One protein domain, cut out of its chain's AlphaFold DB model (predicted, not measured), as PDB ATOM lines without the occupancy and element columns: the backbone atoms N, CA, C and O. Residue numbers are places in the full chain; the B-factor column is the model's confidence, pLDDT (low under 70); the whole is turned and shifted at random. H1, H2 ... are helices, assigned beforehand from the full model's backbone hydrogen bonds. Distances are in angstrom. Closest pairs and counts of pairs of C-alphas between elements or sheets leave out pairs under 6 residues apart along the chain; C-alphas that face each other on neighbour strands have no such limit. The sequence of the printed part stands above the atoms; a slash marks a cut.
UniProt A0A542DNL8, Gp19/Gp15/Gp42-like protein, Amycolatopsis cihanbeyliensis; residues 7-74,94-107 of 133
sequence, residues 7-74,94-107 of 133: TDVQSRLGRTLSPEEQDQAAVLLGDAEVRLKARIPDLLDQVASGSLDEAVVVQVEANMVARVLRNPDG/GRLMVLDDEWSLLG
ATOM      1  N   THR A   7     164.403 168.125 167.847       95.06
ATOM      2  CA  THR A   7     165.015 167.790 169.139       95.06
ATOM      3  C   THR A   7     164.010 167.860 170.292       95.06
ATOM      4  O   THR A   7     164.048 167.010 171.187       95.06
ATOM      5  N   ASP A   8     163.062 168.800 170.258       95.00
ATOM      6  CA  ASP A   8     161.985 168.876 171.254       95.00
ATOM      7  C   ASP A   8     161.069 167.651 171.172       95.00
ATOM      8  O   ASP A   8     160.667 167.083 172.195       95.00
ATOM      9  N   VAL A   9     160.790 167.189 169.949       93.62
ATOM     10  CA  VAL A   9     160.017 165.965 169.699       93.62
ATOM     11  C   VAL A   9     160.764 164.736 170.228       93.62
ATOM     12  O   VAL A   9     160.182 163.944 170.971       93.62
ATOM     13  N   GLN A  10     162.055 164.590 169.916       93.69
ATOM     14  CA  GLN A  10     162.904 163.499 170.420       93.69
ATOM     15  C   GLN A  10     162.945 163.461 171.952       93.69
ATOM     16  O   GLN A  10     162.740 162.406 172.560       93.69
ATOM     17  N   SER A  11     163.133 164.624 172.580       94.25
ATOM     18  CA  SER A  11     163.179 164.765 174.039       94.25
ATOM     19  C   SER A  11     161.874 164.308 174.696       94.25
ATOM     20  O   SER A  11     161.894 163.619 175.713       94.25
ATOM     21  N   ARG A  12     160.724 164.618 174.083       90.12
ATOM     22  CA  ARG A  12     159.398 164.197 174.569       90.12
ATOM     23  C   ARG A  12     159.083 162.735 174.287       90.12
ATOM     24  O   ARG A  12     158.334 162.118 175.047       90.12
ATOM     25  N   LEU A  13     159.602 162.185 173.194       89.75
ATOM     26  CA  LEU A  13     159.484 160.764 172.882       89.75
ATOM     27  C   LEU A  13     160.372 159.901 173.782       89.75
ATOM     28  O   LEU A  13     160.045 158.734 173.986       89.75
ATOM     29  N   GLY A  14     161.452 160.462 174.333       92.12
ATOM     30  CA  GLY A  14     162.427 159.727 175.141       92.12
ATOM     31  C   GLY A  14     163.305 158.787 174.309       92.12
ATOM     32  O   GLY A  14     163.920 157.876 174.860       92.12
ATOM     33  N   ARG A  15     163.349 158.980 172.986       92.00
ATOM     34  CA  ARG A  15     164.187 158.221 172.053       92.00
ATOM     35  C   ARG A  15     164.666 159.111 170.915       92.00
ATOM     36  O   ARG A  15     164.002 160.077 170.543       92.00
ATOM     37  N   THR A  16     165.792 158.740 170.323       92.31
ATOM     38  CA  THR A  16     166.236 159.317 169.055       92.31
ATOM     39  C   THR A  16     165.331 158.852 167.915       92.31
ATOM     40  O   THR A  16     164.820 157.728 167.927       92.31
ATOM     41  N   LEU A  17     165.143 159.732 166.936       91.31
ATOM     42  CA  LEU A  17     164.400 159.455 165.705       91.31
ATOM     43  C   LEU A  17     165.369 159.019 164.600       91.31
ATOM     44  O   LEU A  17     166.473 159.571 164.519       91.31
ATOM     45  N   SER A  18     164.964 158.070 163.754       93.56
ATOM     46  CA  SER A  18     165.698 157.752 162.520       93.56
ATOM     47  C   SER A  18     165.716 158.964 161.572       93.56
ATOM     48  O   SER A  18     164.901 159.871 161.747       93.56
ATOM     49  N   PRO A  19     166.617 159.028 160.576       93.31
ATOM     50  CA  PRO A  19     166.628 160.123 159.603       93.31
ATOM     51  C   PRO A  19     165.264 160.346 158.928       93.31
ATOM     52  O   PRO A  19     164.792 161.473 158.845       93.31
ATOM     53  N   GLU A  20     164.578 159.270 158.549       90.25
ATOM     54  CA  GLU A  20     163.257 159.325 157.916       90.25
ATOM     55  C   GLU A  20     162.189 159.868 158.877       90.25
ATOM     56  O   GLU A  20     161.343 160.675 158.495       90.25
ATOM     57  N   GLU A  21     162.243 159.462 160.148       90.31
ATOM     58  CA  GLU A  21     161.351 159.990 161.182       90.31
ATOM     59  C   GLU A  21     161.639 161.466 161.493       90.31
ATOM     60  O   GLU A  21     160.721 162.202 161.849       90.31
ATOM     61  N   GLN A  22     162.893 161.917 161.372       93.75
ATOM     62  CA  GLN A  22     163.257 163.327 161.535       93.75
ATOM     63  C   GLN A  22     162.678 164.178 160.400       93.75
ATOM     64  O   GLN A  22     162.091 165.226 160.677       93.75
ATOM     65  N   ASP A  23     162.768 163.703 159.156       93.38
ATOM     66  CA  ASP A  23     162.155 164.359 157.996       93.38
ATOM     67  C   ASP A  23     160.630 164.427 158.148       93.38
ATOM     68  O   ASP A  23     160.018 165.485 157.972       93.38
ATOM     69  N   GLN A  24     160.006 163.321 158.563       92.25
ATOM     70  CA  GLN A  24     158.573 163.282 158.850       92.25
ATOM     71  C   GLN A  24     158.194 164.250 159.982       92.25
ATOM     72  O   GLN A  24     157.209 164.981 159.867       92.25
ATOM     73  N   ALA A  25     158.969 164.286 161.071       93.81
ATOM     74  CA  ALA A  25     158.733 165.190 162.190       93.81
ATOM     75  C   ALA A  25     158.817 166.658 161.759       93.81
ATOM     76  O   ALA A  25     157.965 167.449 162.157       93.81
ATOM     77  N   ALA A  26     159.789 167.023 160.919       94.75
ATOM     78  CA  ALA A  26     159.938 168.385 160.412       94.75
ATOM     79  C   ALA A  26     158.714 168.838 159.597       94.75
ATOM     80  O   ALA A  26     158.220 169.950 159.791       94.75
ATOM     81  N   VAL A  27     158.180 167.963 158.738       94.25
ATOM     82  CA  VAL A  27     156.945 168.235 157.984       94.25
ATOM     83  C   VAL A  27     155.753 168.398 158.931       94.25
ATOM     84  O   VAL A  27     155.032 169.392 158.851       94.25
ATOM     85  N   LEU A  28     155.578 167.469 159.876       92.94
ATOM     86  CA  LEU A  28     154.464 167.499 160.829       92.94
ATOM     87  C   LEU A  28     154.505 168.716 161.763       92.94
ATOM     88  O   LEU A  28     153.449 169.223 162.139       92.94
ATOM     89  N   LEU A  29     155.695 169.199 162.129       95.94
ATOM     90  CA  LEU A  29     155.859 170.448 162.874       95.94
ATOM     91  C   LEU A  29     155.384 171.647 162.041       95.94
ATOM     92  O   LEU A  29     154.653 172.494 162.548       95.94
ATOM     93  N   GLY A  30     155.716 171.688 160.748       93.94
ATOM     94  CA  GLY A  30     155.190 172.701 159.828       93.94
ATOM     95  C   GLY A  30     153.660 172.697 159.754       93.94
ATOM     96  O   GLY A  30     153.031 173.753 159.840       93.94
ATOM     97  N   ASP A  31     153.053 171.514 159.668       92.69
ATOM     98  CA  ASP A  31     151.596 171.367 159.671       92.69
ATOM     99  C   ASP A  31     150.966 171.748 161.023       92.69
ATOM    100  O   ASP A  31     149.848 172.276 161.064       92.69
ATOM    101  N   ALA A  32     151.658 171.487 162.137       93.50
ATOM    102  CA  ALA A  32     151.208 171.859 163.476       93.50
ATOM    103  C   ALA A  32     151.125 173.385 163.617       93.50
ATOM    104  O   ALA A  32     150.072 173.905 163.988       93.50
ATOM    105  N   GLU A  33     152.174 174.092 163.205       93.94
ATOM    106  CA  GLU A  33     152.235 175.556 163.161       93.94
ATOM    107  C   GLU A  33     151.099 176.146 162.307       93.94
ATOM    108  O   GLU A  33     150.407 177.079 162.720       93.94
ATOM    109  N   VAL A  34     150.844 175.581 161.119       93.44
ATOM    110  CA  VAL A  34     149.737 176.025 160.251       93.44
ATOM    111  C   VAL A  34     148.389 175.879 160.960       93.44
ATOM    112  O   VAL A  34     147.544 176.771 160.874       93.44
ATOM    113  N   ARG A  35     148.177 174.782 161.695       91.62
ATOM    114  CA  ARG A  35     146.938 174.554 162.458       91.62
ATOM    115  C   ARG A  35     146.787 175.514 163.629       91.62
ATOM    116  O   ARG A  35     145.673 175.983 163.866       91.62
ATOM    117  N   LEU A  36     147.872 175.814 164.340       91.31
ATOM    118  CA  LEU A  36     147.854 176.807 165.411       91.31
ATOM    119  C   LEU A  36     147.524 178.190 164.850       91.31
ATOM    120  O   LEU A  36     146.576 178.819 165.319       91.31
ATOM    121  N   LYS A  37     148.191 178.607 163.770       92.38
ATOM    122  CA  LYS A  37     147.933 179.885 163.089       92.38
ATOM    123  C   LYS A  37     146.537 180.012 162.501       92.38
ATOM    124  O   LYS A  37     145.964 181.096 162.508       92.38
ATOM    125  N   ALA A  38     145.950 178.915 162.029       90.88
ATOM    126  CA  ALA A  38     144.569 178.920 161.554       90.88
ATOM    127  C   ALA A  38     143.566 179.285 162.666       90.88
ATOM    128  O   ALA A  38     142.478 179.781 162.373       90.88
ATOM    129  N   ARG A  39     143.911 179.031 163.936       88.44
ATOM    130  CA  ARG A  39     143.069 179.337 165.101       88.44
ATOM    131  C   ARG A  39     143.495 180.612 165.833       88.44
ATOM    132  O   ARG A  39     142.633 181.297 166.372       88.44
ATOM    133  N   ILE A  40     144.793 180.908 165.840       91.06
ATOM    134  CA  ILE A  40     145.430 182.063 166.483       91.06
ATOM    135  C   ILE A  40     146.270 182.778 165.408       91.06
ATOM    136  O   ILE A  40     147.465 182.509 165.280       91.06
ATOM    137  N   PRO A  41     145.664 183.639 164.569       91.69
ATOM    138  CA  PRO A  41     146.367 184.262 163.443       91.69
ATOM    139  C   PRO A  41     147.571 185.121 163.853       91.69
ATOM    140  O   PRO A  41     148.541 185.224 163.106       91.69
ATOM    141  N   ASP A  42     147.515 185.702 165.048       90.56
ATOM    142  CA  ASP A  42     148.502 186.586 165.668       90.56
ATOM    143  C   ASP A  42     149.445 185.847 166.638       90.56
ATOM    144  O   ASP A  42     150.079 186.469 167.487       90.56
ATOM    145  N   LEU A  43     149.573 184.518 166.516       90.44
ATOM    146  CA  LEU A  43     150.363 183.669 167.421       90.44
ATOM    147  C   LEU A  43     151.779 184.211 167.680       90.44
ATOM    148  O   LEU A  43     152.199 184.323 168.828       90.44
ATOM    149  N   LEU A  44     152.507 184.569 166.616       90.62
ATOM    150  CA  LEU A  44     153.881 185.069 166.733       90.62
ATOM    151  C   LEU A  44     153.946 186.444 167.406       90.62
ATOM    152  O   LEU A  44     154.891 186.707 168.144       90.62
ATOM    153  N   ASP A  45     152.941 187.293 167.201       92.38
ATOM    154  CA  ASP A  45     152.869 188.607 167.842       92.38
ATOM    155  C   ASP A  45     152.549 188.460 169.339       92.38
ATOM    156  O   ASP A  45     153.111 189.166 170.182       92.38
ATOM    157  N   GLN A  46     151.703 187.491 169.705       89.56
ATOM    158  CA  GLN A  46     151.433 187.160 171.107       89.56
ATOM    159  C   GLN A  46     152.675 186.614 171.818       89.56
ATOM    160  O   GLN A  46     152.929 186.994 172.962       89.56
ATOM    161  N   VAL A  47     153.478 185.793 171.135       92.06
ATOM    162  CA  VAL A  47     154.771 185.323 171.655       92.06
ATOM    163  C   VAL A  47     155.768 186.478 171.782       92.06
ATOM    164  O   VAL A  47     156.339 186.687 172.849       92.06
ATOM    165  N   ALA A  48     155.924 187.295 170.738       91.31
ATOM    166  CA  ALA A  48     156.858 188.424 170.735       91.31
ATOM    167  C   ALA A  48     156.522 189.492 171.792       91.31
ATOM    168  O   ALA A  48     157.417 190.130 172.342       91.31
ATOM    169  N   SER A  49     155.234 189.685 172.091       91.00
ATOM    170  CA  SER A  49     154.765 190.599 173.141       91.00
ATOM    171  C   SER A  49     154.837 190.013 174.557       91.00
ATOM    172  O   SER A  49     154.579 190.734 175.519       91.00
ATOM    173  N   GLY A  50     155.163 188.722 174.699       87.44
ATOM    174  CA  GLY A  50     155.160 188.003 175.975       87.44
ATOM    175  C   GLY A  50     153.763 187.703 176.529       87.44
ATOM    176  O   GLY A  50     153.639 187.257 177.667       87.44
ATOM    177  N   SER A  51     152.708 187.942 175.743       87.19
ATOM    178  CA  SER A  51     151.326 187.598 176.113       87.19
ATOM    179  C   SER A  51     151.098 186.084 176.109       87.19
ATOM    180  O   SER A  51     150.265 185.580 176.862       87.19
ATOM    181  N   LEU A  52     151.853 185.367 175.274       89.12
ATOM    182  CA  LEU A  52     151.903 183.914 175.212       89.12
ATOM    183  C   LEU A  52     153.351 183.450 175.387       89.12
ATOM    184  O   LEU A  52     154.258 183.986 174.758       89.12
ATOM    185  N   ASP A  53     153.571 182.452 176.236       92.12
ATOM    186  CA  ASP A  53     154.906 181.896 176.453       92.12
ATOM    187  C   ASP A  53     155.310 181.004 175.266       92.12
ATOM    188  O   ASP A  53     154.600 180.059 174.911       92.12
ATOM    189  N   GLU A  54     156.467 181.288 174.667       93.06
ATOM    190  CA  GLU A  54     157.052 180.492 173.585       93.06
ATOM    191  C   GLU A  54     157.187 179.016 173.980       93.06
ATOM    192  O   GLU A  54     156.861 178.125 173.193       93.06
ATOM    193  N   ALA A  55     157.580 178.740 175.228       92.88
ATOM    194  CA  ALA A  55     157.757 177.383 175.727       92.88
ATOM    195  C   ALA A  55     156.443 176.586 175.721       92.88
ATOM    196  O   ALA A  55     156.458 175.368 175.523       92.88
ATOM    197  N   VAL A  56     155.302 177.263 175.895       92.00
ATOM    198  CA  VAL A  56     153.974 176.641 175.805       92.00
ATOM    199  C   VAL A  56     153.656 176.278 174.359       92.00
ATOM    200  O   VAL A  56     153.178 175.172 174.104       92.00
ATOM    201  N   VAL A  57     153.964 177.153 173.398       93.25
ATOM    202  CA  VAL A  57     153.744 176.859 171.974       93.25
ATOM    203  C   VAL A  57     154.617 175.689 171.526       93.25
ATOM    204  O   VAL A  57     154.094 174.710 170.990       93.25
ATOM    205  N   VAL A  58     155.911 175.720 171.866       95.81
ATOM    206  CA  VAL A  58     156.855 174.620 171.614       95.81
ATOM    207  C   VAL A  58     156.347 173.314 172.227       95.81
ATOM    208  O   VAL A  58     156.394 172.250 171.605       95.81
ATOM    209  N   GLN A  59     155.821 173.377 173.453       93.81
ATOM    210  CA  GLN A  59     155.253 172.217 174.126       93.81
ATOM    211  C   GLN A  59     154.076 171.613 173.369       93.81
ATOM    212  O   GLN A  59     154.020 170.386 173.239       93.81
ATOM    213  N   VAL A  60     153.144 172.444 172.906       93.38
ATOM    214  CA  VAL A  60     151.960 171.986 172.180       93.38
ATOM    215  C   VAL A  60     152.367 171.378 170.842       93.38
ATOM    216  O   VAL A  60     152.051 170.215 170.604       93.38
ATOM    217  N   GLU A  61     153.134 172.090 170.015       93.69
ATOM    218  CA  GLU A  61     153.573 171.597 168.702       93.69
ATOM    219  C   GLU A  61     154.303 170.253 168.808       93.69
ATOM    220  O   GLU A  61     153.939 169.275 168.148       93.69
ATOM    221  N   ALA A  62     155.288 170.158 169.704       93.88
ATOM    222  CA  ALA A  62     156.066 168.938 169.862       93.88
ATOM    223  C   ALA A  62     155.224 167.776 170.422       93.88
ATOM    224  O   ALA A  62     155.428 166.622 170.037       93.88
ATOM    225  N   ASN A  63     154.243 168.049 171.293       91.62
ATOM    226  CA  ASN A  63     153.303 167.032 171.768       91.62
ATOM    227  C   ASN A  63     152.395 166.513 170.651       91.62
ATOM    228  O   ASN A  63     152.155 165.306 170.591       91.62
ATOM    229  N   MET A  64     151.896 167.390 169.774       90.50
ATOM    230  CA  MET A  64     151.075 166.987 168.630       90.50
ATOM    231  C   MET A  64     151.830 165.983 167.758       90.50
ATOM    232  O   MET A  64     151.313 164.905 167.464       90.50
ATOM    233  N   VAL A  65     153.075 166.305 167.403       91.94
ATOM    234  CA  VAL A  65     153.914 165.449 166.552       91.94
ATOM    235  C   VAL A  65     154.312 164.163 167.274       91.94
ATOM    236  O   VAL A  65     154.193 163.078 166.707       91.94
ATOM    237  N   ALA A  66     154.692 164.238 168.552       91.12
ATOM    238  CA  ALA A  66     155.029 163.052 169.338       91.12
ATOM    239  C   ALA A  66     153.855 162.060 169.447       91.12
ATOM    240  O   ALA A  66     154.079 160.852 169.492       91.12
ATOM    241  N   ARG A  67     152.599 162.531 169.475       88.62
ATOM    242  CA  ARG A  67     151.414 161.650 169.453       88.62
ATOM    243  C   ARG A  67     151.281 160.908 168.126       88.62
ATOM    244  O   ARG A  67     151.006 159.712 168.146       88.62
ATOM    245  N   VAL A  68     151.504 161.600 167.006       87.81
ATOM    246  CA  VAL A  68     151.485 160.995 165.665       87.81
ATOM    247  C   VAL A  68     152.572 159.928 165.557       87.81
ATOM    248  O   VAL A  68     152.279 158.792 165.214       87.81
ATOM    249  N   LEU A  69     153.805 160.246 165.960       86.75
ATOM    250  CA  LEU A  69     154.935 159.311 165.881       86.75
ATOM    251  C   LEU A  69     154.833 158.119 166.849       86.75
ATOM    252  O   LEU A  69     155.466 157.092 166.625       86.75
ATOM    253  N   ARG A  70     154.052 158.226 167.934       84.50
ATOM    254  CA  ARG A  70     153.791 157.098 168.851       84.50
ATOM    255  C   ARG A  70     152.786 156.091 168.304       84.50
ATOM    256  O   ARG A  70     152.810 154.944 168.736       84.50
ATOM    257  N   ASN A  71     151.886 156.516 167.424       77.25
ATOM    258  CA  ASN A  71     150.880 155.649 166.822       77.25
ATOM    259  C   ASN A  71     150.618 156.087 165.372       77.25
ATOM    260  O   ASN A  71     149.545 156.627 165.095       77.25
ATOM    261  N   PRO A  72     151.596 155.907 164.467       67.94
ATOM    262  CA  PRO A  72     151.504 156.405 163.094       67.94
ATOM    263  C   PRO A  72     150.338 155.780 162.318       67.94
ATOM    264  O   PRO A  72     149.705 156.460 161.515       67.94
ATOM    265  N   ASP A  73     150.003 154.524 162.618       60.75
ATOM    266  CA  ASP A  73     148.923 153.777 161.963       60.75
ATOM    267  C   ASP A  73     147.531 154.072 162.551       60.75
ATOM    268  O   ASP A  73     146.512 153.627 162.025       60.75
ATOM    269  N   GLY A  74     147.465 154.829 163.652       57.56
ATOM    270  CA  GLY A  74     146.209 155.253 164.260       57.56
ATOM    271  C   GLY A  74     145.346 154.108 164.794       57.56
ATOM    272  O   GLY A  74     144.121 154.238 164.840       57.56
ATOM    273  N   GLY A  94     146.670 158.623 166.205       57.38
ATOM    274  CA  GLY A  94     147.609 158.899 165.106       57.38
ATOM    275  C   GLY A  94     147.405 160.171 164.275       57.38
ATOM    276  O   GLY A  94     148.227 160.454 163.408       57.38
ATOM    277  N   ARG A  95     146.366 160.986 164.513       69.62
ATOM    278  CA  ARG A  95     146.190 162.242 163.752       69.62
ATOM    279  C   ARG A  95     146.879 163.417 164.429       69.62
ATOM    280  O   ARG A  95     146.820 163.577 165.646       69.62
ATOM    281  N   LEU A  96     147.444 164.299 163.609       82.19
ATOM    282  CA  LEU A  96     147.947 165.590 164.055       82.19
ATOM    283  C   LEU A  96     146.757 166.422 164.556       82.19
ATOM    284  O   LEU A  96     145.893 166.800 163.767       82.19
ATOM    285  N   MET A  97     146.651 166.657 165.860       82.88
ATOM    286  CA  MET A  97     145.568 167.438 166.467       82.88
ATOM    287  C   MET A  97     146.058 168.131 167.735       82.88
ATOM    288  O   MET A  97     146.900 167.580 168.434       82.88
ATOM    289  N   VAL A  98     145.472 169.286 168.041       83.31
ATOM    290  CA  VAL A  98     145.645 169.982 169.322       83.31
ATOM    291  C   VAL A  98     144.507 169.550 170.248       83.31
ATOM    292  O   VAL A  98     143.344 169.575 169.831       83.31
ATOM    293  N   LEU A  99     144.818 169.133 171.476       85.00
ATOM    294  CA  LEU A  99     143.805 168.773 172.472       85.00
ATOM    295  C   LEU A  99     143.137 170.002 173.107       85.00
ATOM    296  O   LEU A  99     143.706 171.088 173.140       85.00
ATOM    297  N   ASP A 100     141.949 169.816 173.689       80.19
ATOM    298  CA  ASP A 100     141.216 170.880 174.398       80.19
ATOM    299  C   ASP A 100     142.028 171.494 175.565       80.19
ATOM    300  O   ASP A 100     142.023 172.715 175.757       80.19
ATOM    301  N   ASP A 101     142.784 170.680 176.309       81.31
ATOM    302  CA  ASP A 101     143.670 171.169 177.378       81.31
ATOM    303  C   ASP A 101     144.842 171.990 176.821       81.31
ATOM    304  O   ASP A 101     145.246 172.989 177.409       81.31
ATOM    305  N   GLU A 102     145.361 171.613 175.650       85.25
ATOM    306  CA  GLU A 102     146.444 172.331 174.968       85.25
ATOM    307  C   GLU A 102     145.946 173.670 174.409       85.25
ATOM    308  O   GLU A 102     146.623 174.685 174.551       85.25
ATOM    309  N   TRP A 103     144.719 173.720 173.882       87.25
ATOM    310  CA  TRP A 103     144.072 174.988 173.535       87.25
ATOM    311  C   TRP A 103     143.910 175.907 174.744       87.25
ATOM    312  O   TRP A 103     144.127 177.113 174.640       87.25
ATOM    313  N   SER A 104     143.585 175.334 175.902       84.88
ATOM    314  CA  SER A 104     143.453 176.095 177.144       84.88
ATOM    315  C   SER A 104     144.788 176.683 177.612       84.88
ATOM    316  O   SER A 104     144.797 177.796 178.141       84.88
ATOM    317  N   LEU A 105     145.907 175.976 177.395       85.19
ATOM    318  CA  LEU A 105     147.261 176.489 177.652       85.19
ATOM    319  C   LEU A 105     147.621 177.655 176.725       85.19
ATOM    320  O   LEU A 105     148.247 178.611 177.168       85.19
ATOM    321  N   LEU A 106     147.157 177.617 175.474       86.88
ATOM    322  CA  LEU A 106     147.319 178.701 174.496       86.88
ATOM    323  C   LEU A 106     146.369 179.890 174.738       86.88
ATOM    324  O   LEU A 106     146.200 180.742 173.871       86.88
ATOM    325  N   GLY A 107     145.694 179.941 175.891       80.38
ATOM    326  CA  GLY A 107     144.768 181.019 176.247       80.38
ATOM    327  C   GLY A 107     143.378 180.907 175.611       80.38
ATOM    328  O   GLY A 107     142.482 181.682 175.955       80.38
TER     329      GLY A 107
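This is residues 7 to 74 and 94 to 107 of the 133 residues of the protein "Gp19/Gp15/Gp42-like protein" of Amycolatopsis cihanbeyliensis (UniProt A0A542DNL8). Two long helices, H2 and H4, cross as an X in two layers, with the short helices H1 and H5 on two sides of H4, H1 packed on it and H5 only near it. The small helix H3 sits in the turn between H2 and H4 at one end of the long axis. The printed part has 82 residues with five named helices, in the order H1, H2, H3, H4, H5, and no named strand; the class is all helix. By its radius of gyration of the C-alphas, 12.8 A, it is compact, while the outline is elongated, with spans of 36 by 22 by 19 A.

H2, residues 19 to 39, is the longest helix. It touches H4, residues 54 to 70, at a steep tilt of 53 degrees, opposite ways; their closest C-alphas, those of Ala 32 and Glu 61, are 5.7 A apart. H1, residues 7 to 13, touches H4 at a steep tilt of 54 degrees, the same way, with the closest C-alphas, those of Val 9 and Ala 62, 4.9 A apart. H1 is close to H2 but not clearly touching: the closest C-alphas, those of Val 9 and Ala 25, are 7.7 A apart, and the lines are about perpendicular at 84 degrees. H3, residues 43 to 48, is close to H4 but not clearly touching, with the closest C-alphas, those of Val 47 and Glu 54, 5.7 A apart. H5, residues 100 to 105, is close to H4 but not clearly touching, at a shallow tilt of 28 degrees, opposite ways; the closest C-alphas, those of Val 60 and Glu 102, are 6.2 A apart. H5 is apart from H1, H2 and H3, and H1 is apart from H3. Every O i to N i+4 pair is within hydrogen-bond range in H1, H3, H4 and H5; in H2 it is 16 of 17.

H2 runs 30.9 A from C-alpha 19 at (166.628, 160.123, 159.603) to C-alpha 39 at (143.069, 179.337, 165.101). H4 is 24.1 A long. H1 is 9.7 A long and begins with C-alpha 7 at (165.015, 167.790, 169.139). H3 is 8.7 A long. H5 is 8.9 A long and ends with C-alpha 105 at (147.261, 176.489, 177.652).

The two C-alphas farthest apart are those of Ser 49 and Asp 73, at 38.9 A. Residues 75 to 93 are cut out, and C-alphas 74 and 94 are 4.0 A apart across the cut. The links H1 to H2, H2 to H3 and H3 to H4 are tight; H4 to H5 is the link across the cut. The mean pLDDT of the printed part is 88.7, and residues 72 to 74 and 94 to 95 are under 70.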